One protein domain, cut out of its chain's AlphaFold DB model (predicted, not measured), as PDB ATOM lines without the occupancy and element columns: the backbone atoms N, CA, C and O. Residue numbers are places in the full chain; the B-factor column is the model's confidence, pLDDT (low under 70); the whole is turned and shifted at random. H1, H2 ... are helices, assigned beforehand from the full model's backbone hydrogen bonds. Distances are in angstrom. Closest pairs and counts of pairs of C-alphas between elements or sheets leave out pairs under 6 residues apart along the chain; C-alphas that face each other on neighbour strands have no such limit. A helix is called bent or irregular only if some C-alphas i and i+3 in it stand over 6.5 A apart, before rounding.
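What this domain is: This is residues 608 to 787 of the 790 residues of the protein "Mediator of RNA polymerase II transcription subunit 5" of Phlebiopsis gigantea 11061_1 CR5-6 (UniProt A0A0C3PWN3). One long helix, H6, runs through the middle of a stack of helices, with H3 and H4 packed on one side of it, H8 and H9 on the opposite side, and H5 and H7 packed on it between these two groups. The chain builds the stack from one end to the other: H1, with H2 near it, covers H3 and H4 at the end away from H7, H8 and H9, and residues 731 to 737 stick out. The printed part has 180 residues with nine named helices, H1 to H9 in order, and no named strand, and the class is all helix. It is compact, with a radius of gyration of the C-alphas of 16.1 A and spans of 51, 40 and 29 A.

Where its parts are: H1 is residues 608 to 620, 18.7 A long, from C-alpha 608 at (40.787, 67.280, 80.802). H2 is residues 629 to 635, H3 residues 638 to 653, 22.1 A, and H4 residues 659 to 670. H5 is residues 680 to 696, 21.2 A, with a kink of 44 degrees near residue 690; it is neither bent nor irregular, but only just: C-alphas 686 and 689 are 6.4 A apart. H6, residues 704 to 732, is 41.7 A long, from C-alpha 704 at (35.449, 90.415, 67.736). H7 is residues 746 to 759, 20.0 A, and H8 residues 764 to 775. H9, residues 777 to 782, ends with C-alpha 782 at (39.400, 98.386, 92.936).

How they stand to each other: H6 is the hub, touching six helices. H4, H5, H6 and H7 form an up and down bundle, each running against the one before it. H4 touches H6 at a steep tilt of 43 degrees, with the closest C-alphas, of Thr 666 and Ala 718, 4.6 A apart. H5 and H6 are a helical hairpin at a shallow tilt of 10 degrees; their closest C-alphas, of Ala 696 and Gln 704, are 6.2 A apart. H7 touches H6 with residues 746 to 750 alone, closest at the C-alphas of Ala 746 and Leu 723, 5.2 A. H8 touches H6 at 48 degrees, a steep tilt, with the C-alphas of Val 769 and Val 712 closest at 5.9 A. H9 and H6 only just touch, with 3 pairs of C-alphas within 8 A, those of Phe 779 and Ser 716 closest at 6.4 A. H3 and H4 are a helical hairpin, with the C-alphas of Leu 649 and Pro 661 closest at 5.3 A. H1 touches H3, closest at the C-alphas of Thr 609 and Ser 644, 6.4 A. H2 is close to H1 but not clearly touching, with the C-alphas of Cys 632 and Val 608 closest at 5.5 A. H1 and H6 are apart. Every O i to N i+4 pair is within hydrogen-bond range in H1, H3, H4, H6, H7 and H8, against 2 of 3 in H2, 10 of 13 in H5 and 1 of 2 in H9.

The domain as a whole: The two C-alphas farthest apart, of Thr 700 and Lys 736, are 51.8 A apart. The printed part has no cut. The link from H6 to H7, residues 733 to 745, is long. The mean pLDDT of the printed part is 89.2, and residues 734 to 738 are under 70.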
ATOM      1  N   VAL A 608      40.826  65.892  80.329       84.56
ATOM      2  CA  VAL A 608      40.787  67.280  80.802       84.56
ATOM      3  C   VAL A 608      39.763  68.094  80.017       84.56
ATOM      4  O   VAL A 608      38.958  68.811  80.607       84.56
ATOM      5  N   THR A 609      39.771  67.962  78.692       88.12
ATOM      6  CA  THR A 609      38.835  68.667  77.810       88.12
ATOM      7  C   THR A 609      37.396  68.214  78.063       88.12
ATOM      8  O   THR A 609      36.502  69.054  78.140       88.12
ATOM      9  N   HIS A 610      37.187  66.914  78.294       87.38
ATOM     10  CA  HIS A 610      35.881  66.368  78.673       87.38
ATOM     11  C   HIS A 610      35.383  66.945  80.006       87.38
ATOM     12  O   HIS A 610      34.257  67.419  80.086       87.38
ATOM     13  N   ALA A 611      36.231  66.987  81.041       87.19
ATOM     14  CA  ALA A 611      35.847  67.536  82.343       87.19
ATOM     15  C   ALA A 611      35.472  69.029  82.277       87.19
ATOM     16  O   ALA A 611      34.545  69.468  82.957       87.19
ATOM     17  N   ILE A 612      36.174  69.816  81.453       92.38
ATOM     18  CA  ILE A 612      35.846  71.231  81.226       92.38
ATOM     19  C   ILE A 612      34.506  71.360  80.489       92.38
ATOM     20  O   ILE A 612      33.663  72.159  80.897       92.38
ATOM     21  N   ALA A 613      34.298  70.571  79.431       90.69
ATOM     22  CA  ALA A 613      33.059  70.580  78.659       90.69
ATOM     23  C   ALA A 613      31.849  70.176  79.519       90.69
ATOM     24  O   ALA A 613      30.834  70.867  79.494       90.69
ATOM     25  N   ASP A 614      31.982  69.138  80.350       89.31
ATOM     26  CA  ASP A 614      30.940  68.695  81.283       89.31
ATOM     27  C   ASP A 614      30.575  69.776  82.303       89.31
ATOM     28  O   ASP A 614      29.395  69.972  82.613       89.31
ATOM     29  N   ALA A 615      31.574  70.490  82.833       91.81
ATOM     30  CA  ALA A 615      31.345  71.580  83.770       91.81
ATOM     31  C   ALA A 615      30.570  72.728  83.104       91.81
ATOM     32  O   ALA A 615      29.624  73.248  83.695       91.81
ATOM     33  N   ILE A 616      30.910  73.093  81.863       90.25
ATOM     34  CA  ILE A 616      30.182  74.141  81.133       90.25
ATOM     35  C   ILE A 616      28.765  73.679  80.774       90.25
ATOM     36  O   ILE A 616      27.807  74.404  81.039       90.25
ATOM     37  N   ALA A 617      28.607  72.454  80.271       89.75
ATOM     38  CA  ALA A 617      27.302  71.886  79.942       89.75
ATOM     39  C   ALA A 617      26.388  71.790  81.178       89.75
ATOM     40  O   ALA A 617      25.194  72.079  81.104       89.75
ATOM     41  N   SER A 618      26.946  71.433  82.340       87.44
ATOM     42  CA  SER A 618      26.204  71.410  83.606       87.44
ATOM     43  C   SER A 618      25.742  72.810  84.006       87.44
ATOM     44  O   SER A 618      24.572  72.986  84.343       87.44
ATOM     45  N   ALA A 619      26.625  73.808  83.908       88.00
ATOM     46  CA  ALA A 619      26.292  75.199  84.201       88.00
ATOM     47  C   ALA A 619      25.152  75.719  83.307       88.00
ATOM     48  O   ALA A 619      24.190  76.296  83.812       88.00
ATOM     49  N   GLN A 620      25.217  75.439  82.002       85.94
ATOM     50  CA  GLN A 620      24.189  75.816  81.023       85.94
ATOM     51  C   GLN A 620      22.855  75.102  81.261       85.94
ATOM     52  O   GLN A 620      21.790  75.687  81.090       85.94
ATOM     53  N   ALA A 621      22.891  73.851  81.724       86.19
ATOM     54  CA  ALA A 621      21.695  73.097  82.090       86.19
ATOM     55  C   ALA A 621      21.055  73.557  83.419       86.19
ATOM     56  O   ALA A 621      20.153  72.884  83.924       86.19
ATOM     57  N   GLY A 622      21.541  74.645  84.033       83.62
ATOM     58  CA  GLY A 622      21.093  75.101  85.350       83.62
ATOM     59  C   GLY A 622      21.421  74.106  86.469       83.62
ATOM     60  O   GLY A 622      20.730  74.068  87.489       83.62
ATOM     61  N   LYS A 623      22.442  73.264  86.267       87.50
ATOM     62  CA  LYS A 623      22.946  72.281  87.230       87.50
ATOM     63  C   LYS A 623      24.234  72.790  87.879       87.50
ATOM     64  O   LYS A 623      24.934  73.638  87.336       87.50
ATOM     65  N   ALA A 624      24.523  72.290  89.077       88.06
ATOM     66  CA  ALA A 624      25.716  72.668  89.832       88.06
ATOM     67  C   ALA A 624      26.955  72.040  89.166       88.06
ATOM     68  O   ALA A 624      27.058  70.814  89.144       88.06
ATOM     69  N   PRO A 625      27.879  72.832  88.604       91.75
ATOM     70  CA  PRO A 625      29.010  72.289  87.875       91.75
ATOM     71  C   PRO A 625      30.085  71.764  88.825       91.75
ATOM     72  O   PRO A 625      30.332  72.321  89.896       91.75
ATOM     73  N   ALA A 626      30.762  70.701  88.394       89.94
ATOM     74  CA  ALA A 626      31.851  70.067  89.122       89.94
ATOM     75  C   ALA A 626      33.129  70.102  88.277       89.94
ATOM     76  O   ALA A 626      33.155  69.563  87.175       89.94
ATOM     77  N   LEU A 627      34.201  70.703  88.799       92.31
ATOM     78  CA  LEU A 627      35.502  70.726  88.130       92.31
ATOM     79  C   LEU A 627      36.638  70.623  89.154       92.31
ATOM     80  O   LEU A 627      36.904  71.560  89.907       92.31
ATOM     81  N   ASP A 628      37.333  69.484  89.170       88.81
ATOM     82  CA  ASP A 628      38.528  69.283  89.995       88.81
ATOM     83  C   ASP A 628      39.778  69.713  89.224       88.81
ATOM     84  O   ASP A 628      40.431  68.922  88.539       88.81
ATOM     85  N   VAL A 629      40.101  71.003  89.321       90.44
ATOM     86  CA  VAL A 629      41.214  71.567  88.556       90.44
ATOM     87  C   VAL A 629      42.558  70.982  88.981       90.44
ATOM     88  O   VAL A 629      43.432  70.813  88.137       90.44
ATOM     89  N   ASP A 630      42.749  70.663  90.263       84.06
ATOM     90  CA  ASP A 630      44.028  70.116  90.727       84.06
ATOM     91  C   ASP A 630      44.252  68.728  90.123       84.06
ATOM     92  O   ASP A 630      45.354  68.424  89.672       84.06
ATOM     93  N   ARG A 631      43.187  67.924  90.007       82.50
ATOM     94  CA  ARG A 631      43.230  66.652  89.284       82.50
ATOM     95  C   ARG A 631      43.509  66.839  87.793       82.50
ATOM     96  O   ARG A 631      44.318  66.092  87.254       82.50
ATOM     97  N   CYS A 632      42.908  67.827  87.128       84.31
ATOM     98  CA  CYS A 632      43.214  68.124  85.721       84.31
ATOM     99  C   CYS A 632      44.697  68.476  85.513       84.31
ATOM    100  O   CYS A 632      45.310  68.008  84.554       84.31
ATOM    101  N   LEU A 633      45.291  69.244  86.431       84.31
ATOM    102  CA  LEU A 633      46.704  69.636  86.380       84.31
ATOM    103  C   LEU A 633      47.683  68.474  86.632       84.31
ATOM    104  O   LEU A 633      48.870  68.618  86.353       84.31
ATOM    105  N   LEU A 634      47.215  67.315  87.112       78.69
ATOM    106  CA  LEU A 634      48.028  66.092  87.151       78.69
ATOM    107  C   LEU A 634      48.184  65.452  85.765       78.69
ATOM    108  O   LEU A 634      49.165  64.755  85.524       78.69
ATOM    109  N   PHE A 635      47.226  65.678  84.861       76.81
ATOM    110  CA  PHE A 635      47.220  65.089  83.518       76.81
ATOM    111  C   PHE A 635      47.800  66.017  82.451       76.81
ATOM    112  O   PHE A 635      48.148  65.563  81.364       76.81
ATOM    113  N   THR A 636      47.905  67.316  82.730       84.44
ATOM    114  CA  THR A 636      48.406  68.290  81.760       84.44
ATOM    115  C   THR A 636      49.110  69.466  82.430       84.44
ATOM    116  O   THR A 636      48.863  69.799  83.585       84.44
ATOM    117  N   THR A 637      49.982  70.141  81.682       85.94
ATOM    118  CA  THR A 637      50.662  71.355  82.156       85.94
ATOM    119  C   THR A 637      49.667  72.512  82.346       85.94
ATOM    120  O   THR A 637      48.721  72.607  81.559       85.94
ATOM    121  N   PRO A 638      49.919  73.468  83.262       90.00
ATOM    122  CA  PRO A 638      49.043  74.623  83.486       90.00
ATOM    123  C   PRO A 638      48.720  75.421  82.220       90.00
ATOM    124  O   PRO A 638      47.573  75.791  82.000       90.00
ATOM    125  N   THR A 639      49.717  75.639  81.358       90.12
ATOM    126  CA  THR A 639      49.555  76.357  80.087       90.12
ATOM    127  C   THR A 639      48.580  75.626  79.165       90.12
ATOM    128  O   THR A 639      47.606  76.223  78.725       90.12
ATOM    129  N   LYS A 640      48.785  74.317  78.938       87.94
ATOM    130  CA  LYS A 640      47.879  73.490  78.121       87.94
ATOM    131  C   LYS A 640      46.466  73.443  78.703       87.94
ATOM    132  O   LYS A 640      45.515  73.616  77.953       87.94
ATOM    133  N   PHE A 641      46.329  73.274  80.021       92.88
ATOM    134  CA  PHE A 641      45.029  73.319  80.697       92.88
ATOM    135  C   PHE A 641      44.296  74.640  80.431       92.88
ATOM    136  O   PHE A 641      43.133  74.626  80.040       92.88
ATOM    137  N   LEU A 642      44.975  75.779  80.609       95.69
ATOM    138  CA  LEU A 642      44.389  77.104  80.399       95.69
ATOM    139  C   LEU A 642      44.051  77.374  78.930       95.69
ATOM    140  O   LEU A 642      43.039  78.014  78.655       95.69
ATOM    141  N   THR A 643      44.852  76.873  77.987       93.31
ATOM    142  CA  THR A 643      44.533  76.942  76.555       93.31
ATOM    143  C   THR A 643      43.296  76.108  76.221       93.31
ATOM    144  O   THR A 643      42.400  76.617  75.552       93.31
ATOM    145  N   SER A 644      43.197  74.871  76.724       92.50
ATOM    146  CA  SER A 644      42.007  74.026  76.544       92.50
ATOM    147  C   SER A 644      40.769  74.646  77.188       92.50
ATOM    148  O   SER A 644      39.703  74.661  76.576       92.50
ATOM    149  N   LEU A 645      40.911  75.217  78.389       95.44
ATOM    150  CA  LEU A 645      39.849  75.961  79.057       95.44
ATOM    151  C   LEU A 645      39.376  77.122  78.183       95.44
ATOM    152  O   LEU A 645      38.192  77.207  77.887       95.44
ATOM    153  N   TRP A 646      40.288  77.984  77.728       95.75
ATOM    154  CA  TRP A 646      39.929  79.131  76.899       95.75
ATOM    155  C   TRP A 646      39.245  78.729  75.589       95.75
ATOM    156  O   TRP A 646      38.263  79.359  75.200       95.75
ATOM    157  N   ALA A 647      39.721  77.669  74.929       92.94
ATOM    158  CA  ALA A 647      39.094  77.147  73.720       92.94
ATOM    159  C   ALA A 647      37.630  76.747  73.974       92.94
ATOM    160  O   ALA A 647      36.747  77.164  73.229       92.94
ATOM    161  N   GLN A 648      37.358  76.020  75.063       92.75
ATOM    162  CA  GLN A 648      35.994  75.626  75.428       92.75
ATOM    163  C   GLN A 648      35.119  76.830  75.802       92.75
ATOM    164  O   GLN A 648      33.990  76.936  75.332       92.75
ATOM    165  N   LEU A 649      35.643  77.780  76.582       92.88
ATOM    166  CA  LEU A 649      34.917  79.007  76.934       92.88
ATOM    167  C   LEU A 649      34.568  79.844  75.694       92.88
ATOM    168  O   LEU A 649      33.461  80.368  75.601       92.88
ATOM    169  N   SER A 650      35.489  79.930  74.728       90.44
ATOM    170  CA  SER A 650      35.288  80.678  73.481       90.44
ATOM    171  C   SER A 650      34.207  80.035  72.617       90.44
ATOM    172  O   SER A 650      33.300  80.732  72.173       90.44
ATOM    173  N   ILE A 651      34.247  78.707  72.440       88.31
ATOM    174  CA  ILE A 651      33.209  77.968  71.703       88.31
ATOM    175  C   ILE A 651      31.835  78.264  72.304       88.31
ATOM    176  O   ILE A 651      30.899  78.597  71.584       88.31
ATOM    177  N   GLN A 652      31.723  78.216  73.627       85.06
ATOM    178  CA  GLN A 652      30.442  78.384  74.305       85.06
ATOM    179  C   GLN A 652      29.943  79.827  74.264       85.06
ATOM    180  O   GLN A 652      28.748  80.049  74.090       85.06
ATOM    181  N   SER A 653      30.843  80.812  74.304       83.31
ATOM    182  CA  SER A 653      30.459  82.222  74.184       83.31
ATOM    183  C   SER A 653      29.736  82.547  72.873       83.31
ATOM    184  O   SER A 653      28.855  83.400  72.879       83.31
ATOM    185  N   THR A 654      30.006  81.809  71.785       82.25
ATOM    186  CA  THR A 654      29.315  81.992  70.491       82.25
ATOM    187  C   THR A 654      27.810  81.700  70.547       82.25
ATOM    188  O   THR A 654      27.067  82.161  69.686       82.25
ATOM    189  N   THR A 655      27.338  80.989  71.578       80.88
ATOM    190  CA  THR A 655      25.907  80.711  71.801       80.88
ATOM    191  C   THR A 655      25.153  81.869  72.470       80.88
ATOM    192  O   THR A 655      23.936  81.798  72.620       80.88
ATOM    193  N   GLY A 656      25.854  82.946  72.850       78.19
ATOM    194  CA  GLY A 656      25.281  84.155  73.450       78.19
ATOM    195  C   GLY A 656      25.232  84.163  74.982       78.19
ATOM    196  O   GLY A 656      24.979  85.215  75.566       78.19
ATOM    197  N   ASP A 657      25.516  83.040  75.653       82.88
ATOM    198  CA  ASP A 657      25.680  82.997  77.112       82.88
ATOM    199  C   ASP A 657      27.140  83.255  77.514       82.88
ATOM    200  O   ASP A 657      28.030  82.425  77.308       82.88
ATOM    201  N   LEU A 658      27.385  84.421  78.116       88.12
ATOM    202  CA  LEU A 658      28.694  84.817  78.644       88.12
ATOM    203  C   LEU A 658      28.832  84.582  80.154       88.12
ATOM    204  O   LEU A 658      29.950  84.602  80.673       88.12
ATOM    205  N   GLU A 659      27.733  84.353  80.878       88.94
ATOM    206  CA  GLU A 659      27.741  84.285  82.342       88.94
ATOM    207  C   GLU A 659      28.372  82.991  82.848       88.94
ATOM    208  O   GLU A 659      29.280  83.034  83.684       88.94
ATOM    209  N   ALA A 660      27.928  81.841  82.331       89.69
ATOM    210  CA  ALA A 660      28.470  80.550  82.741       89.69
ATOM    211  C   ALA A 660      29.971  80.412  82.413       89.69
ATOM    212  O   ALA A 660      30.741  80.091  83.330       89.69
ATOM    213  N   PRO A 661      30.439  80.736  81.185       91.12
ATOM    214  CA  PRO A 661      31.864  80.747  80.870       91.12
ATOM    215  C   PRO A 661      32.668  81.675  81.786       91.12
ATOM    216  O   PRO A 661      33.709  81.279  82.318       91.12
ATOM    217  N   ARG A 662      32.168  82.894  82.034       93.50
ATOM    218  CA  ARG A 662      32.835  83.858  82.912       93.50
ATOM    219  C   ARG A 662      32.982  83.311  84.328       93.50
ATOM    220  O   ARG A 662      34.091  83.308  84.844       93.50
ATOM    221  N   ARG A 663      31.911  82.797  84.942       92.94
ATOM    222  CA  ARG A 663      31.939  82.260  86.319       92.94
ATOM    223  C   ARG A 663      32.885  81.068  86.461       92.94
ATOM    224  O   ARG A 663      33.687  81.035  87.395       92.94
ATOM    225  N   ILE A 664      32.861  80.130  85.511       94.62
ATOM    226  CA  ILE A 664      33.790  78.989  85.508       94.62
ATOM    227  C   ILE A 664      35.239  79.481  85.416       94.62
ATOM    228  O   ILE A 664      36.083  79.044  86.200       94.62
ATOM    229  N   ALA A 665      35.534  80.423  84.513       96.06
ATOM    230  CA  ALA A 665      36.868  81.004  84.391       96.06
ATOM    231  C   ALA A 665      37.307  81.702  85.688       96.06
ATOM    232  O   ALA A 665      38.415  81.466  86.171       96.06
ATOM    233  N   THR A 666      36.428  82.505  86.291       95.31
ATOM    234  CA  THR A 666      36.678  83.200  87.558       95.31
ATOM    235  C   THR A 666      37.039  82.220  88.655       95.31
ATOM    236  O   THR A 666      38.080  82.387  89.290       95.31
ATOM    237  N   PHE A 667      36.246  81.163  88.843       96.12
ATOM    238  CA  PHE A 667      36.547  80.112  89.809       96.12
ATOM    239  C   PHE A 667      37.912  79.465  89.533       96.12
ATOM    240  O   PHE A 667      38.759  79.398  90.422       96.12
ATOM    241  N   VAL A 668      38.170  79.038  88.295       96.44
ATOM    242  CA  VAL A 668      39.415  78.346  87.938       96.44
ATOM    243  C   VAL A 668      40.653  79.209  88.208       96.44
ATOM    244  O   VAL A 668      41.668  78.693  88.692       96.44
ATOM    245  N   LEU A 669      40.574  80.503  87.898       96.50
ATOM    246  CA  LEU A 669      41.692  81.435  88.005       96.50
ATOM    247  C   LEU A 669      41.908  81.946  89.436       96.50
ATOM    248  O   LEU A 669      43.058  82.105  89.842       96.50
ATOM    249  N   SER A 670      40.836  82.184  90.197       94.81
ATOM    250  CA  SER A 670      40.904  82.865  91.500       94.81
ATOM    251  C   SER A 670      40.798  81.949  92.720       94.81
ATOM    252  O   SER A 670      41.161  82.375  93.812       94.81
ATOM    253  N   MET A 671      40.340  80.699  92.576       92.94
ATOM    254  CA  MET A 671      40.183  79.801  93.724       92.94
ATOM    255  C   MET A 671      41.539  79.544  94.412       92.94
ATOM    256  O   MET A 671      42.462  79.075  93.736       92.94
ATOM    257  N   PRO A 672      41.666  79.764  95.741       89.38
ATOM    258  CA  PRO A 672      42.859  79.425  96.518       89.38
ATOM    259  C   PRO A 672      43.302  77.978  96.284       89.38
ATOM    260  O   PRO A 672      42.461  77.078  96.202       89.38
ATOM    261  N   ARG A 673      44.610  77.729  96.163       85.75
ATOM    262  CA  ARG A 673      45.160  76.398  95.850       85.75
ATOM    263  C   ARG A 673      46.217  75.965  96.855       85.75
ATOM    264  O   ARG A 673      46.818  76.785  97.544       85.75
ATOM    265  N   SER A 674      46.451  74.655  96.909       79.62
ATOM    266  CA  SER A 674      47.551  74.083  97.685       79.62
ATOM    267  C   SER A 674      48.910  74.545  97.126       79.62
ATOM    268  O   SER A 674      49.012  74.796  95.924       79.62
ATOM    269  N   PRO A 675      49.984  74.592  97.935       75.62
ATOM    270  CA  PRO A 675      51.304  75.047  97.486       75.62
ATOM    271  C   PRO A 675      51.930  74.128  96.431       75.62
ATOM    272  O   PRO A 675      52.910  74.497  95.797       75.62
ATOM    273  N   ARG A 676      51.374  72.926  96.243       74.12
ATOM    274  CA  ARG A 676      51.800  71.976  95.210       74.12
ATOM    275  C   ARG A 676      51.154  72.231  93.854       74.12
ATOM    276  O   ARG A 676      51.636  71.699  92.861       74.12
ATOM    277  N   SER A 677      50.074  73.008  93.808       80.81
ATOM    278  CA  SER A 677      49.435  73.405  92.558       80.81
ATOM    279  C   SER A 677      49.884  74.818  92.183       80.81
ATOM    280  O   SER A 677      49.799  75.722  93.013       80.81
ATOM    281  N   PRO A 678      50.304  75.056  90.931       87.56
ATOM    282  CA  PRO A 678      50.712  76.384  90.501       87.56
ATOM    283  C   PRO A 678      49.520  77.359  90.478       87.56
ATOM    284  O   PRO A 678      48.394  76.950  90.166       87.56
ATOM    285  N   PRO A 679      49.746  78.653  90.773       92.56
ATOM    286  CA  PRO A 679      48.720  79.680  90.657       92.56
ATOM    287  C   PRO A 679      48.407  79.947  89.182       92.56
ATOM    288  O   PRO A 679      49.299  80.249  88.388       92.56
ATOM    289  N   LEU A 680      47.133  79.837  88.802       95.75
ATOM    290  CA  LEU A 680      46.733  79.900  87.393       95.75
ATOM    291  C   LEU A 680      46.502  81.323  86.879       95.75
ATOM    292  O   LEU A 680      46.784  81.581  85.712       95.75
ATOM    293  N   LEU A 681      46.038  82.253  87.720       96.50
ATOM    294  CA  LEU A 681      45.763  83.632  87.299       96.50
ATOM    295  C   LEU A 681      47.002  84.365  86.745       96.50
ATOM    296  O   LEU A 681      46.901  84.899  85.640       96.50
ATOM    297  N   PRO A 682      48.185  84.345  87.396       95.56
ATOM    298  CA  PRO A 682      49.378  84.968  86.821       95.56
ATOM    299  C   PRO A 682      49.798  84.330  85.489       95.56
ATOM    300  O   PRO A 682      50.212  85.033  84.569       95.56
ATOM    301  N   ILE A 683      49.676  83.002  85.366       95.44
ATOM    302  CA  ILE A 683      50.009  82.271  84.132       95.44
ATOM    303  C   ILE A 683      49.048  82.682  83.014       95.44
ATOM    304  O   ILE A 683      49.483  82.999  81.908       95.44
ATOM    305  N   PHE A 684      47.750  82.741  83.308       97.12
ATOM    306  CA  PHE A 684      46.741  83.181  82.356       97.12
ATOM    307  C   PHE A 684      47.014  84.608  81.873       97.12
ATOM    308  O   PHE A 684      47.140  84.824  80.670       97.12
ATOM    309  N   LEU A 685      47.186  85.565  82.790       96.06
ATOM    310  CA  LEU A 685      47.372  86.979  82.447       96.06
ATOM    311  C   LEU A 685      48.675  87.258  81.687       96.06
ATOM    312  O   LEU A 685      48.704  88.158  80.851       96.06
ATOM    313  N   HIS A 686      49.758  86.534  81.984       92.94
ATOM    314  CA  HIS A 686      51.083  86.851  81.439       92.94
ATOM    315  C   HIS A 686      51.536  85.950  80.294       92.94
ATOM    316  O   HIS A 686      52.356  86.391  79.494       92.94
ATOM    317  N   ALA A 687      51.034  84.716  80.203       92.56
ATOM    318  CA  ALA A 687      51.440  83.772  79.164       92.56
ATOM    319  C   ALA A 687      50.331  83.507  78.136       92.56
ATOM    320  O   ALA A 687      50.625  83.425  76.949       92.56
ATOM    321  N   ILE A 688      49.069  83.391  78.567       95.50
ATOM    322  CA  ILE A 688      47.969  82.960  77.687       95.50
ATOM    323  C   ILE A 688      47.229  84.149  77.067       95.50
ATOM    324  O   ILE A 688      47.024  84.191  75.854       95.50
ATOM    325  N   LEU A 689      46.860  85.138  77.883       95.50
ATOM    326  CA  LEU A 689      46.109  86.322  77.464       95.50
ATOM    327  C   LEU A 689      46.772  87.081  76.298       95.50
ATOM    328  O   LEU A 689      46.062  87.432  75.358       95.50
ATOM    329  N   PRO A 690      48.105  87.284  76.276       94.81
ATOM    330  CA  PRO A 690      48.822  87.747  75.094       94.81
ATOM    331  C   PRO A 690      48.428  87.090  73.772       94.81
ATOM    332  O   PRO A 690      48.172  87.793  72.796       94.81
ATOM    333  N   SER A 691      48.400  85.759  73.740       93.94
ATOM    334  CA  SER A 691      48.086  84.978  72.544       93.94
ATOM    335  C   SER A 691      46.603  85.057  72.202       93.94
ATOM    336  O   SER A 691      46.260  85.128  71.027       93.94
ATOM    337  N   ILE A 692      45.735  85.111  73.216       94.88
ATOM    338  CA  ILE A 692      44.291  85.311  73.045       94.88
ATOM    339  C   ILE A 692      44.006  86.656  72.366       94.88
ATOM    340  O   ILE A 692      43.244  86.699  71.407       94.88
ATOM    341  N   ILE A 693      44.631  87.742  72.831       94.56
ATOM    342  CA  ILE A 693      44.443  89.085  72.259       94.56
ATOM    343  C   ILE A 693      44.892  89.111  70.795       94.56
ATOM    344  O   ILE A 693      44.174  89.627  69.945       94.56
ATOM    345  N   THR A 694      46.050  88.517  70.488       93.69
ATOM    346  CA  THR A 694      46.538  88.427  69.105       93.69
ATOM    347  C   THR A 694      45.606  87.589  68.227       93.69
ATOM    348  O   THR A 694      45.332  87.983  67.101       93.69
ATOM    349  N   ALA A 695      45.067  86.474  68.727       92.62
ATOM    350  CA  ALA A 695      44.086  85.684  67.981       92.62
ATOM    351  C   ALA A 695      42.776  86.459  67.741       92.62
ATOM    352  O   ALA A 695      42.213  86.386  66.652       92.62
ATOM    353  N   ALA A 696      42.322  87.240  68.725       92.56
ATOM    354  CA  ALA A 696      41.112  88.055  68.631       92.56
ATOM    355  C   ALA A 696      41.229  89.220  67.630       92.56
ATOM    356  O   ALA A 696      40.226  89.616  67.040       92.56
ATOM    357  N   ASP A 697      42.439  89.731  67.375       93.06
ATOM    358  CA  ASP A 697      42.687  90.719  66.311       93.06
ATOM    359  C   ASP A 697      42.442  90.156  64.899       93.06
ATOM    360  O   ASP A 697      42.247  90.926  63.960       93.06
ATOM    361  N   HIS A 698      42.442  88.829  64.744       93.06
ATOM    362  CA  HIS A 698      42.207  88.143  63.472       93.06
ATOM    363  C   HIS A 698      40.769  87.628  63.304       93.06
ATOM    364  O   HIS A 698      40.456  87.032  62.274       93.06
ATOM    365  N   LEU A 699      39.896  87.833  64.298       92.00
ATOM    366  CA  LEU A 699      38.484  87.460  64.205       92.00
ATOM    367  C   LEU A 699      37.719  88.384  63.254       92.00
ATOM    368  O   LEU A 699      38.141  89.503  62.953       92.00
ATOM    369  N   THR A 700      36.563  87.913  62.789       90.94
ATOM    370  CA  THR A 700      35.681  88.742  61.967       90.94
ATOM    371  C   THR A 700      35.162  89.942  62.778       90.94
ATOM    372  O   THR A 700      35.012  89.837  64.000       90.94
ATOM    373  N   PRO A 701      34.818  91.075  62.135       88.56
ATOM    374  CA  PRO A 701      34.230  92.222  62.832       88.56
ATOM    375  C   PRO A 701      32.930  91.903  63.591       88.56
ATOM    376  O   PRO A 701      32.565  92.648  64.495       88.56
ATOM    377  N   ALA A 702      32.237  90.815  63.233       86.75
ATOM    378  CA  ALA A 702      31.038  90.352  63.925       86.75
ATOM    379  C   ALA A 702      31.364  89.601  65.232       86.75
ATOM    380  O   ALA A 702      30.677  89.800  66.230       86.75
ATOM    381  N   ASP A 703      32.432  88.796  65.252       87.50
ATOM    382  CA  ASP A 703      32.801  87.957  66.405       87.50
ATOM    383  C   ASP A 703      33.726  88.678  67.400       87.50
ATOM    384  O   ASP A 703      33.765  88.355  68.592       87.50
ATOM    385  N   GLN A 704      34.479  89.676  66.927       91.00
ATOM    386  CA  GLN A 704      35.449  90.415  67.736       91.00
ATOM    387  C   GLN A 704      34.835  91.089  68.983       91.00
ATOM    388  O   GLN A 704      35.441  90.981  70.054       91.00
ATOM    389  N   PRO A 705      33.654  91.744  68.930       91.38
ATOM    390  CA  PRO A 705      33.045  92.353  70.114       91.38
ATOM    391  C   PRO A 705      32.721  91.338  71.216       91.38
ATOM    392  O   PRO A 705      32.985  91.612  72.385       91.38
ATOM    393  N   LEU A 706      32.213  90.160  70.841       91.00
ATOM    394  CA  LEU A 706      31.838  89.093  71.771       91.00
ATOM    395  C   LEU A 706      33.071  88.491  72.457       91.00
ATOM    396  O   LEU A 706      33.093  88.306  73.675       91.00
ATOM    397  N   ALA A 707      34.142  88.262  71.690       92.00
ATOM    398  CA  ALA A 707      35.421  87.815  72.231       92.00
ATOM    399  C   ALA A 707      36.021  88.847  73.203       92.00
ATOM    400  O   ALA A 707      36.481  88.483  74.288       92.00
ATOM    401  N   VAL A 708      35.981  90.140  72.854       94.19
ATOM    402  CA  VAL A 708      36.417  91.232  73.742       94.19
ATOM    403  C   VAL A 708      35.591  91.257  75.027       94.19
ATOM    404  O   VAL A 708      36.160  91.414  76.107       94.19
ATOM    405  N   GLU A 709      34.274  91.080  74.938       93.94
ATOM    406  CA  GLU A 709      33.385  91.078  76.099       93.94
ATOM    407  C   GLU A 709      33.685  89.917  77.054       93.94
ATOM    408  O   GLU A 709      33.812  90.136  78.262       93.94
ATOM    409  N   LEU A 710      33.919  88.711  76.525       94.19
ATOM    410  CA  LEU A 710      34.362  87.570  77.327       94.19
ATOM    411  C   LEU A 710      35.723  87.839  77.988       94.19
ATOM    412  O   LEU A 710      35.872  87.607  79.188       94.19
ATOM    413  N   ILE A 711      36.708  88.360  77.243       96.25
ATOM    414  CA  ILE A 711      38.042  88.697  77.777       96.25
ATOM    415  C   ILE A 711      37.921  89.696  78.935       96.25
ATOM    416  O   ILE A 711      38.464  89.463  80.017       96.25
ATOM    417  N   VAL A 712      37.187  90.794  78.731       95.62
ATOM    418  CA  VAL A 712      36.960  91.834  79.748       95.62
ATOM    419  C   VAL A 712      36.225  91.254  80.953       95.62
ATOM    420  O   VAL A 712      36.617  91.514  82.094       95.62
ATOM    421  N   GLY A 713      35.200  90.434  80.721       93.94
ATOM    422  CA  GLY A 713      34.431  89.763  81.763       93.94
ATOM    423  C   GLY A 713      35.298  88.854  82.629       93.94
ATOM    424  O   GLY A 713      35.247  88.949  83.854       93.94
ATOM    425  N   VAL A 714      36.138  88.013  82.021       96.00
ATOM    426  CA  VAL A 714      37.045  87.105  82.743       96.00
ATOM    427  C   VAL A 714      38.120  87.882  83.504       96.00
ATOM    428  O   VAL A 714      38.344  87.604  84.679       96.00
ATOM    429  N   ILE A 715      38.759  88.882  82.886       96.62
ATOM    430  CA  ILE A 715      39.798  89.695  83.544       96.62
ATOM    431  C   ILE A 715      39.228  90.428  84.759       96.62
ATOM    432  O   ILE A 715      39.790  90.339  85.851       96.62
ATOM    433  N   SER A 716      38.125  91.154  84.567       94.06
ATOM    434  CA  SER A 716      37.528  91.980  85.620       94.06
ATOM    435  C   SER A 716      37.082  91.135  86.809       94.06
ATOM    436  O   SER A 716      37.451  91.427  87.948       94.06
ATOM    437  N   SER A 717      36.362  90.043  86.548       93.81
ATOM    438  CA  SER A 717      35.847  89.168  87.599       93.81
ATOM    439  C   SER A 717      36.942  88.348  88.288       93.81
ATOM    440  O   SER A 717      36.908  88.237  89.511       93.81
ATOM    441  N   ALA A 718      37.945  87.834  87.563       96.12
ATOM    442  CA  ALA A 718      39.042  87.075  88.167       96.12
ATOM    443  C   ALA A 718      39.973  87.953  89.017       96.12
ATOM    444  O   ALA A 718      40.395  87.519  90.088       96.12
ATOM    445  N   LEU A 719      40.269  89.186  88.585       95.31
ATOM    446  CA  LEU A 719      41.056  90.131  89.386       95.31
ATOM    447  C   LEU A 719      40.287  90.599  90.625       95.31
ATOM    448  O   LEU A 719      40.869  90.638  91.707       95.31
ATOM    449  N   ALA A 720      38.991  90.903  90.498       93.12
ATOM    450  CA  ALA A 720      38.155  91.252  91.645       93.12
ATOM    451  C   ALA A 720      38.075  90.096  92.657       93.12
ATOM    452  O   ALA A 720      38.309  90.297  93.846       93.12
ATOM    453  N   ALA A 721      37.833  88.867  92.187       92.81
ATOM    454  CA  ALA A 721      37.837  87.685  93.044       92.81
ATOM    455  C   ALA A 721      39.202  87.471  93.719       92.81
ATOM    456  O   ALA A 721      39.250  87.215  94.918       92.81
ATOM    457  N   ALA A 722      40.314  87.656  92.997       94.62
ATOM    458  CA  ALA A 722      41.658  87.579  93.570       94.62
ATOM    459  C   ALA A 722      41.897  88.625  94.672       94.62
ATOM    460  O   ALA A 722      42.484  88.304  95.702       94.62
ATOM    461  N   LEU A 723      41.404  89.854  94.493       92.75
ATOM    462  CA  LEU A 723      41.479  90.897  95.517       92.75
ATOM    463  C   LEU A 723      40.690  90.509  96.777       92.75
ATOM    464  O   LEU A 723      41.166  90.709  97.894       92.75
ATOM    465  N   PHE A 724      39.507  89.910  96.613       92.06
ATOM    466  CA  PHE A 724      38.716  89.420  97.742       92.06
ATOM    467  C   PHE A 724      39.345  88.212  98.436       92.06
ATOM    468  O   PHE A 724      39.235  88.115  99.658       92.06
ATOM    469  N   VAL A 725      40.048  87.343  97.700       92.62
ATOM    470  CA  VAL A 725      40.870  86.270  98.281       92.62
ATOM    471  C   VAL A 725      41.986  86.858  99.135       92.62
ATOM    472  O   VAL A 725      42.138  86.448 100.283       92.62
ATOM    473  N   ASP A 726      42.735  87.837  98.614       90.50
ATOM    474  CA  ASP A 726      43.807  88.507  99.360       90.50
ATOM    475  C   ASP A 726      43.258  89.113 100.666       90.50
ATOM    476  O   ASP A 726      43.817  88.906 101.745       90.50
ATOM    477  N   ALA A 727      42.111  89.796 100.596       88.00
ATOM    478  CA  ALA A 727      41.456  90.375 101.766       88.00
ATOM    479  C   ALA A 727      40.930  89.315 102.755       88.00
ATOM    480  O   ALA A 727      41.021  89.508 103.965       88.00
ATOM    481  N   ALA A 728      40.375  88.200 102.267       89.19
ATOM    482  CA  ALA A 728      39.850  87.116 103.103       89.19
ATOM    483  C   ALA A 728      40.971  86.320 103.791       89.19
ATOM    484  O   ALA A 728      40.828  85.875 104.927       89.19
ATOM    485  N   LEU A 729      42.115  86.155 103.128       88.88
ATOM    486  CA  LEU A 729      43.297  85.547 103.735       88.88
ATOM    487  C   LEU A 729      43.831  86.408 104.876       88.88
ATOM    488  O   LEU A 729      44.118  85.881 105.947       88.88
ATOM    489  N   LEU A 730      43.913  87.726 104.672       86.00
ATOM    490  CA  LEU A 730      44.382  88.658 105.700       86.00
ATOM    491  C   LEU A 730      43.489  88.670 106.946       86.00
ATOM    492  O   LEU A 730      44.003  88.826 108.053       86.00
ATOM    493  N   SER A 731      42.176  88.504 106.781       84.56
ATOM    494  CA  SER A 731      41.236  88.484 107.904       84.56
ATOM    495  C   SER A 731      41.267  87.160 108.672       84.56
ATOM    496  O   SER A 731      41.223  87.144 109.903       84.56
ATOM    497  N   VAL A 732      41.415  86.036 107.966       85.06
ATOM    498  CA  VAL A 732      41.440  84.698 108.571       85.06
ATOM    499  C   VAL A 732      42.803  84.362 109.183       85.06
ATOM    500  O   VAL A 732      42.873  83.801 110.284       85.06
ATOM    501  N   GLU A 733      43.907  84.688 108.512       79.88
ATOM    502  CA  GLU A 733      45.277  84.416 108.951       79.88
ATOM    503  C   GLU A 733      45.847  85.645 109.674       79.88
ATOM    504  O   GLU A 733      46.479  86.498 109.066       79.88
ATOM    505  N   LYS A 734      45.624  85.741 110.996       65.31
ATOM    506  CA  LYS A 734      46.188  86.779 111.887       65.31
ATOM    507  C   LYS A 734      47.693  87.013 111.625       65.31
ATOM    508  O   LYS A 734      48.508  86.320 112.223       65.31
ATOM    509  N   GLN A 735      48.022  87.954 110.731       54.00
ATOM    510  CA  GLN A 735      49.295  88.620 110.367       54.00
ATOM    511  C   GLN A 735      50.644  87.853 110.361       54.00
ATOM    512  O   GLN A 735      51.643  88.441 109.950       54.00
ATOM    513  N   LYS A 736      50.742  86.584 110.775       51.28
ATOM    514  CA  LYS A 736      52.035  85.918 111.019       51.28
ATOM    515  C   LYS A 736      52.731  85.380 109.762       51.28
ATOM    516  O   LYS A 736      53.947  85.249 109.794       51.28
ATOM    517  N   GLU A 737      52.024  85.159 108.650       55.94
ATOM    518  CA  GLU A 737      52.634  84.805 107.357       55.94
ATOM    519  C   GLU A 737      51.859  85.455 106.198       55.94
ATOM    520  O   GLU A 737      50.727  85.080 105.910       55.94
ATOM    521  N   LYS A 738      52.458  86.428 105.493       61.75
ATOM    522  CA  LYS A 738      51.907  86.963 104.232       61.75
ATOM    523  C   LYS A 738      52.141  85.954 103.105       61.75
ATOM    524  O   LYS A 738      53.026  86.140 102.269       61.75
ATOM    525  N   ARG A 739      51.394  84.852 103.098       71.69
ATOM    526  CA  ARG A 739      51.523  83.826 102.061       71.69
ATOM    527  C   ARG A 739      50.701  84.203 100.827       71.69
ATOM    528  O   ARG A 739      49.485  84.336 100.886       71.69
ATOM    529  N   LEU A 740      51.374  84.351  99.686       82.00
ATOM    530  CA  LEU A 740      50.742  84.681  98.405       82.00
ATOM    531  C   LEU A 740      50.146  83.421  97.760       82.00
ATOM    532  O   LEU A 740      50.812  82.731  96.990       82.00
ATOM    533  N   VAL A 741      48.887  83.109  98.073       86.31
ATOM    534  CA  VAL A 741      48.217  81.882  97.592       86.31
ATOM    535  C   VAL A 741      47.971  81.900  96.078       86.31
ATOM    536  O   VAL A 741      48.020  80.859  95.429       86.31
ATOM    537  N   LEU A 742      47.781  83.086  95.492       89.56
ATOM    538  CA  LEU A 742      47.649  83.281  94.042       89.56
ATOM    539  C   LEU A 742      48.984  83.628  93.362       89.56
ATOM    540  O   LEU A 742      49.013  84.074  92.218       89.56
ATOM    541  N   GLY A 743      50.108  83.422  94.056       87.88
ATOM    542  CA  GLY A 743      51.464  83.685  93.571       87.88
ATOM    543  C   GLY A 743      51.871  85.158  93.587       87.88
ATOM    544  O   GLY A 743      53.014  85.466  93.915       87.88
ATOM    545  N   GLN A 744      50.958  86.075  93.265       90.12
ATOM    546  CA  GLN A 744      51.190  87.522  93.281       90.12
ATOM    547  C   GLN A 744      49.960  88.258  93.835       90.12
ATOM    548  O   GLN A 744      48.847  87.785  93.611       90.12
ATOM    549  N   PRO A 745      50.126  89.414  94.510       91.69
ATOM    550  CA  PRO A 745      48.994  90.238  94.936       91.69
ATOM    551  C   PRO A 745      48.152  90.704  93.744       91.69
ATOM    552  O   PRO A 745      48.715  91.088  92.708       91.69
ATOM    553  N   ALA A 746      46.828  90.762  93.906       92.00
ATOM    554  CA  ALA A 746      45.901  91.169  92.844       92.00
ATOM    555  C   ALA A 746      46.248  92.542  92.240       92.00
ATOM    556  O   ALA A 746      46.276  92.704  91.019       92.00
ATOM    557  N   LEU A 747      46.622  93.514  93.082       90.69
ATOM    558  CA  LEU A 747      47.041  94.856  92.655       90.69
ATOM    559  C   LEU A 747      48.307  94.840  91.782       90.69
ATOM    560  O   LEU A 747      48.423  95.610  90.828       90.69
ATOM    561  N   THR A 748      49.262  93.957  92.084       92.25
ATOM    562  CA  THR A 748      50.497  93.812  91.300       92.25
ATOM    563  C   THR A 748      50.201  93.195  89.936       92.25
ATOM    564  O   THR A 748      50.706  93.686  88.922       92.25
ATOM    565  N   MET A 749      49.341  92.170  89.894       94.25
ATOM    566  CA  MET A 749      48.883  91.561  88.641       94.25
ATOM    567  C   MET A 749      48.137  92.575  87.766       94.25
ATOM    568  O   MET A 749      48.445  92.698  86.581       94.25
ATOM    569  N   ALA A 750      47.225  93.356  88.355       92.94
ATOM    570  CA  ALA A 750      46.465  94.402  87.674       92.94
ATOM    571  C   ALA A 750      47.374  95.493  87.078       92.94
ATOM    572  O   ALA A 750      47.242  95.841  85.903       92.94
ATOM    573  N   ARG A 751      48.361  95.978  87.844       93.06
ATOM    574  CA  ARG A 751      49.343  96.964  87.363       93.06
ATOM    575  C   ARG A 751      50.148  96.432  86.178       93.06
ATOM    576  O   ARG A 751      50.333  97.132  85.184       93.06
ATOM    577  N   ARG A 752      50.622  95.186  86.272       93.81
ATOM    578  CA  ARG A 752      51.397  94.557  85.197       93.81
ATOM    579  C   ARG A 752      50.551  94.334  83.946       93.81
ATOM    580  O   ARG A 752      51.042  94.586  82.850       93.81
ATOM    581  N   LEU A 753      49.297  93.911  84.107       94.75
ATOM    582  CA  LEU A 753      48.345  93.765  83.008       94.75
ATOM    583  C   LEU A 753      48.093  95.100  82.297       94.75
ATOM    584  O   LEU A 753      48.178  95.151  81.073       94.75
ATOM    585  N   SER A 754      47.852  96.178  83.052       94.06
ATOM    586  CA  SER A 754      47.702  97.533  82.503       94.06
ATOM    587  C   SER A 754      48.913  97.917  81.640       94.06
ATOM    588  O   SER A 754      48.760  98.269  80.470       94.06
ATOM    589  N   GLY A 755      50.134  97.732  82.158       92.25
ATOM    590  CA  GLY A 755      51.364  97.987  81.400       92.25
ATOM    591  C   GLY A 755      51.523  97.111  80.147       92.25
ATOM    592  O   GLY A 755      52.030  97.573  79.128       92.25
ATOM    593  N   GLU A 756      51.084  95.852  80.188       92.19
ATOM    594  CA  GLU A 756      51.138  94.937  79.039       92.19
ATOM    595  C   GLU A 756      50.158  95.339  77.927       92.19
ATOM    596  O   GLU A 756      50.542  95.400  76.759       92.19
ATOM    597  N   LEU A 757      48.919  95.685  78.289       92.56
ATOM    598  CA  LEU A 757      47.905  96.168  77.350       92.56
ATOM    599  C   LEU A 757      48.320  97.502  76.705       92.56
ATOM    600  O   LEU A 757      48.157  97.674  75.495       92.56
ATOM    601  N   LYS A 758      48.933  98.411  77.482       91.06
ATOM    602  CA  LYS A 758      49.502  99.676  76.978       91.06
ATOM    603  C   LYS A 758      50.652  99.439  75.994       91.06
ATOM    604  O   LYS A 758      50.661 100.019  74.912       91.06
ATOM    605  N   ARG A 759      51.590  98.532  76.304       91.69
ATOM    606  CA  ARG A 759      52.672  98.151  75.367       91.69
ATOM    607  C   ARG A 759      52.137  97.588  74.048       91.69
ATOM    608  O   ARG A 759      52.767  97.747  73.007       91.69
ATOM    609  N   ARG A 760      50.951  96.978  74.081       90.00
ATOM    610  CA  ARG A 760      50.237  96.435  72.919       90.00
ATOM    611  C   ARG A 760      49.227  97.411  72.310       90.00
ATOM    612  O   ARG A 760      48.329  96.968  71.606       90.00
ATOM    613  N   ALA A 761      49.381  98.725  72.489       84.44
ATOM    614  CA  ALA A 761      48.453  99.731  71.950       84.44
ATOM    615  C   ALA A 761      48.242  99.680  70.417       84.44
ATOM    616  O   ALA A 761      47.308 100.290  69.899       84.44
ATOM    617  N   ARG A 762      49.088  98.965  69.662       86.88
ATOM    618  CA  ARG A 762      48.880  98.725  68.222       86.88
ATOM    619  C   ARG A 762      47.771  97.702  67.929       86.88
ATOM    620  O   ARG A 762      47.198  97.763  66.850       86.88
ATOM    621  N   SER A 763      47.458  96.810  68.870       92.94
ATOM    622  CA  SER A 763      46.355  95.844  68.777       92.94
ATOM    623  C   SER A 763      45.016  96.546  69.015       92.94
ATOM    624  O   SER A 763      44.842  97.245  70.020       92.94
ATOM    625  N   GLN A 764      44.067  96.354  68.096       93.25
ATOM    626  CA  GLN A 764      42.721  96.919  68.212       93.25
ATOM    627  C   GLN A 764      41.970  96.277  69.384       93.25
ATOM    628  O   GLN A 764      41.364  96.984  70.190       93.25
ATOM    629  N   THR A 765      42.099  94.959  69.547       94.25
ATOM    630  CA  THR A 765      41.523  94.217  70.674       94.25
ATOM    631  C   THR A 765      42.073  94.739  72.002       94.25
ATOM    632  O   THR A 765      41.299  95.011  72.917       94.25
ATOM    633  N   SER A 766      43.389  94.969  72.115       94.75
ATOM    634  CA  SER A 766      44.006  95.500  73.345       94.75
ATOM    635  C   SER A 766      43.444  96.871  73.742       94.75
ATOM    636  O   SER A 766      43.148  97.107  74.915       94.75
ATOM    637  N   LYS A 767      43.234  97.764  72.762       93.56
ATOM    638  CA  LYS A 767      42.592  99.072  72.973       93.56
ATOM    639  C   LYS A 767      41.157  98.929  73.464       93.56
ATOM    640  O   LYS A 767      40.789  99.591  74.430       93.56
ATOM    641  N   MET A 768      40.367  98.053  72.842       94.81
ATOM    642  CA  MET A 768      38.978  97.820  73.245       94.81
ATOM    643  C   MET A 768      38.887  97.228  74.656       94.81
ATOM    644  O   MET A 768      38.089  97.700  75.462       94.81
ATOM    645  N   VAL A 769      39.735  96.246  74.986       95.25
ATOM    646  CA  VAL A 769      39.808  95.656  76.334       95.25
ATOM    647  C   VAL A 769      40.174  96.722  77.366       95.25
ATOM    648  O   VAL A 769      39.485  96.845  78.378       95.25
ATOM    649  N   MET A 770      41.210  97.526  77.101       94.69
ATOM    650  CA  MET A 770      41.615  98.631  77.976       94.69
ATOM    651  C   MET A 770      40.466  99.624  78.182       94.69
ATOM    652  O   MET A 770      40.095  99.891  79.320       94.69
ATOM    653  N   GLN A 771      39.857 100.103  77.094       93.88
ATOM    654  CA  GLN A 771      38.753 101.061  77.132       93.88
ATOM    655  C   GLN A 771      37.577 100.537  77.970       93.88
ATOM    656  O   GLN A 771      37.041 101.256  78.816       93.88
ATOM    657  N   ARG A 772      37.187  99.273  77.773       93.75
ATOM    658  CA  ARG A 772      36.074  98.657  78.506       93.75
ATOM    659  C   ARG A 772      36.391  98.476  79.990       93.75
ATOM    660  O   ARG A 772      35.544  98.811  80.817       93.75
ATOM    661  N   LEU A 773      37.601  98.037  80.340       92.94
ATOM    662  CA  LEU A 773      38.034  97.955  81.740       92.94
ATOM    663  C   LEU A 773      38.033  99.337  82.408       92.94
ATOM    664  O   LEU A 773      37.505  99.472  83.507       92.94
ATOM    665  N   THR A 774      38.527 100.374  81.721       92.56
ATOM    666  CA  THR A 774      38.520 101.753  82.243       92.56
ATOM    667  C   THR A 774      37.123 102.350  82.378       92.56
ATOM    668  O   THR A 774      36.900 103.198  83.235       92.56
ATOM    669  N   SER A 775      36.166 101.897  81.564       91.38
ATOM    670  CA  SER A 775      34.773 102.353  81.642       91.38
ATOM    671  C   SER A 775      33.982 101.724  82.796       91.38
ATOM    672  O   SER A 775      32.926 102.231  83.165       91.38
ATOM    673  N   SER A 776      34.474 100.626  83.382       90.25
ATOM    674  CA  SER A 776      33.810  99.945  84.493       90.25
ATOM    675  C   SER A 776      34.147 100.627  85.821       90.25
ATOM    676  O   SER A 776      35.231 100.446  86.371       90.25
ATOM    677  N   THR A 777      33.203 101.388  86.372       87.56
ATOM    678  CA  THR A 777      33.384 102.122  87.639       87.56
ATOM    679  C   THR A 777      33.752 101.204  88.808       87.56
ATOM    680  O   THR A 777      34.646 101.532  89.588       87.56
ATOM    681  N   SER A 778      33.132 100.024  88.898       84.06
ATOM    682  CA  SER A 778      33.412  99.025  89.936       84.06
ATOM    683  C   SER A 778      34.805  98.403  89.805       84.06
ATOM    684  O   SER A 778      35.481  98.175  90.810       84.06
ATOM    685  N   PHE A 779      35.273  98.159  88.579       88.81
ATOM    686  CA  PHE A 779      36.640  97.700  88.347       88.81
ATOM    687  C   PHE A 779      37.652  98.795  88.703       88.81
ATOM    688  O   PHE A 779      38.622  98.536  89.412       88.81
ATOM    689  N   MET A 780      37.391 100.032  88.278       91.25
ATOM    690  CA  MET A 780      38.280 101.171  88.509       91.25
ATOM    691  C   MET A 780      38.412 101.557  89.981       91.25
ATOM    692  O   MET A 780      39.504 101.927  90.407       91.25
ATOM    693  N   ALA A 781      37.345 101.406  90.769       86.94
ATOM    694  CA  ALA A 781      37.397 101.599  92.217       86.94
ATOM    695  C   ALA A 781      38.397 100.643  92.896       86.94
ATOM    696  O   ALA A 781      39.102 101.033  93.822       86.94
ATOM    697  N   ASN A 782      38.497  99.406  92.400       86.88
ATOM    698  CA  ASN A 782      39.400  98.386  92.936       86.88
ATOM    699  C   ASN A 782      40.818  98.458  92.339       86.88
ATOM    700  O   ASN A 782      41.791  98.090  92.999       86.88
ATOM    701  N   PHE A 783      40.952  98.934  91.096       91.00
ATOM    702  CA  PHE A 783      42.210  98.944  90.343       91.00
ATOM    703  C   PHE A 783      42.495 100.310  89.696       91.00
ATOM    704  O   PHE A 783      42.542 100.424  88.466       91.00
ATOM    705  N   PRO A 784      42.791 101.355  90.492       86.06
ATOM    706  CA  PRO A 784      43.060 102.698  89.974       86.06
ATOM    707  C   PRO A 784      44.322 102.776  89.097       86.06
ATOM    708  O   PRO A 784      44.521 103.742  88.380       86.06
ATOM    709  N   THR A 785      45.170 101.746  89.048       84.19
ATOM    710  CA  THR A 785      46.328 101.693  88.129       84.19
ATOM    711  C   THR A 785      45.957 101.736  86.638       84.19
ATOM    712  O   THR A 785      46.840 101.789  85.782       84.19
ATOM    713  N   PHE A 786      44.666 101.658  86.313       83.19
ATOM    714  CA  PHE A 786      44.138 101.829  84.964       83.19
ATOM    715  C   PHE A 786      43.739 103.289  84.643       83.19
ATOM    716  O   PHE A 786      43.557 103.583  83.467       83.19
ATOM    717  N   THR A 787      43.648 104.212  85.623       72.12
ATOM    718  CA  THR A 787      43.384 105.655  85.376       72.12
ATOM    719  C   THR A 787      44.645 106.458  85.090       72.12
ATOM    720  O   THR A 787      44.572 107.471  84.401       72.12
TER     721      THR A 787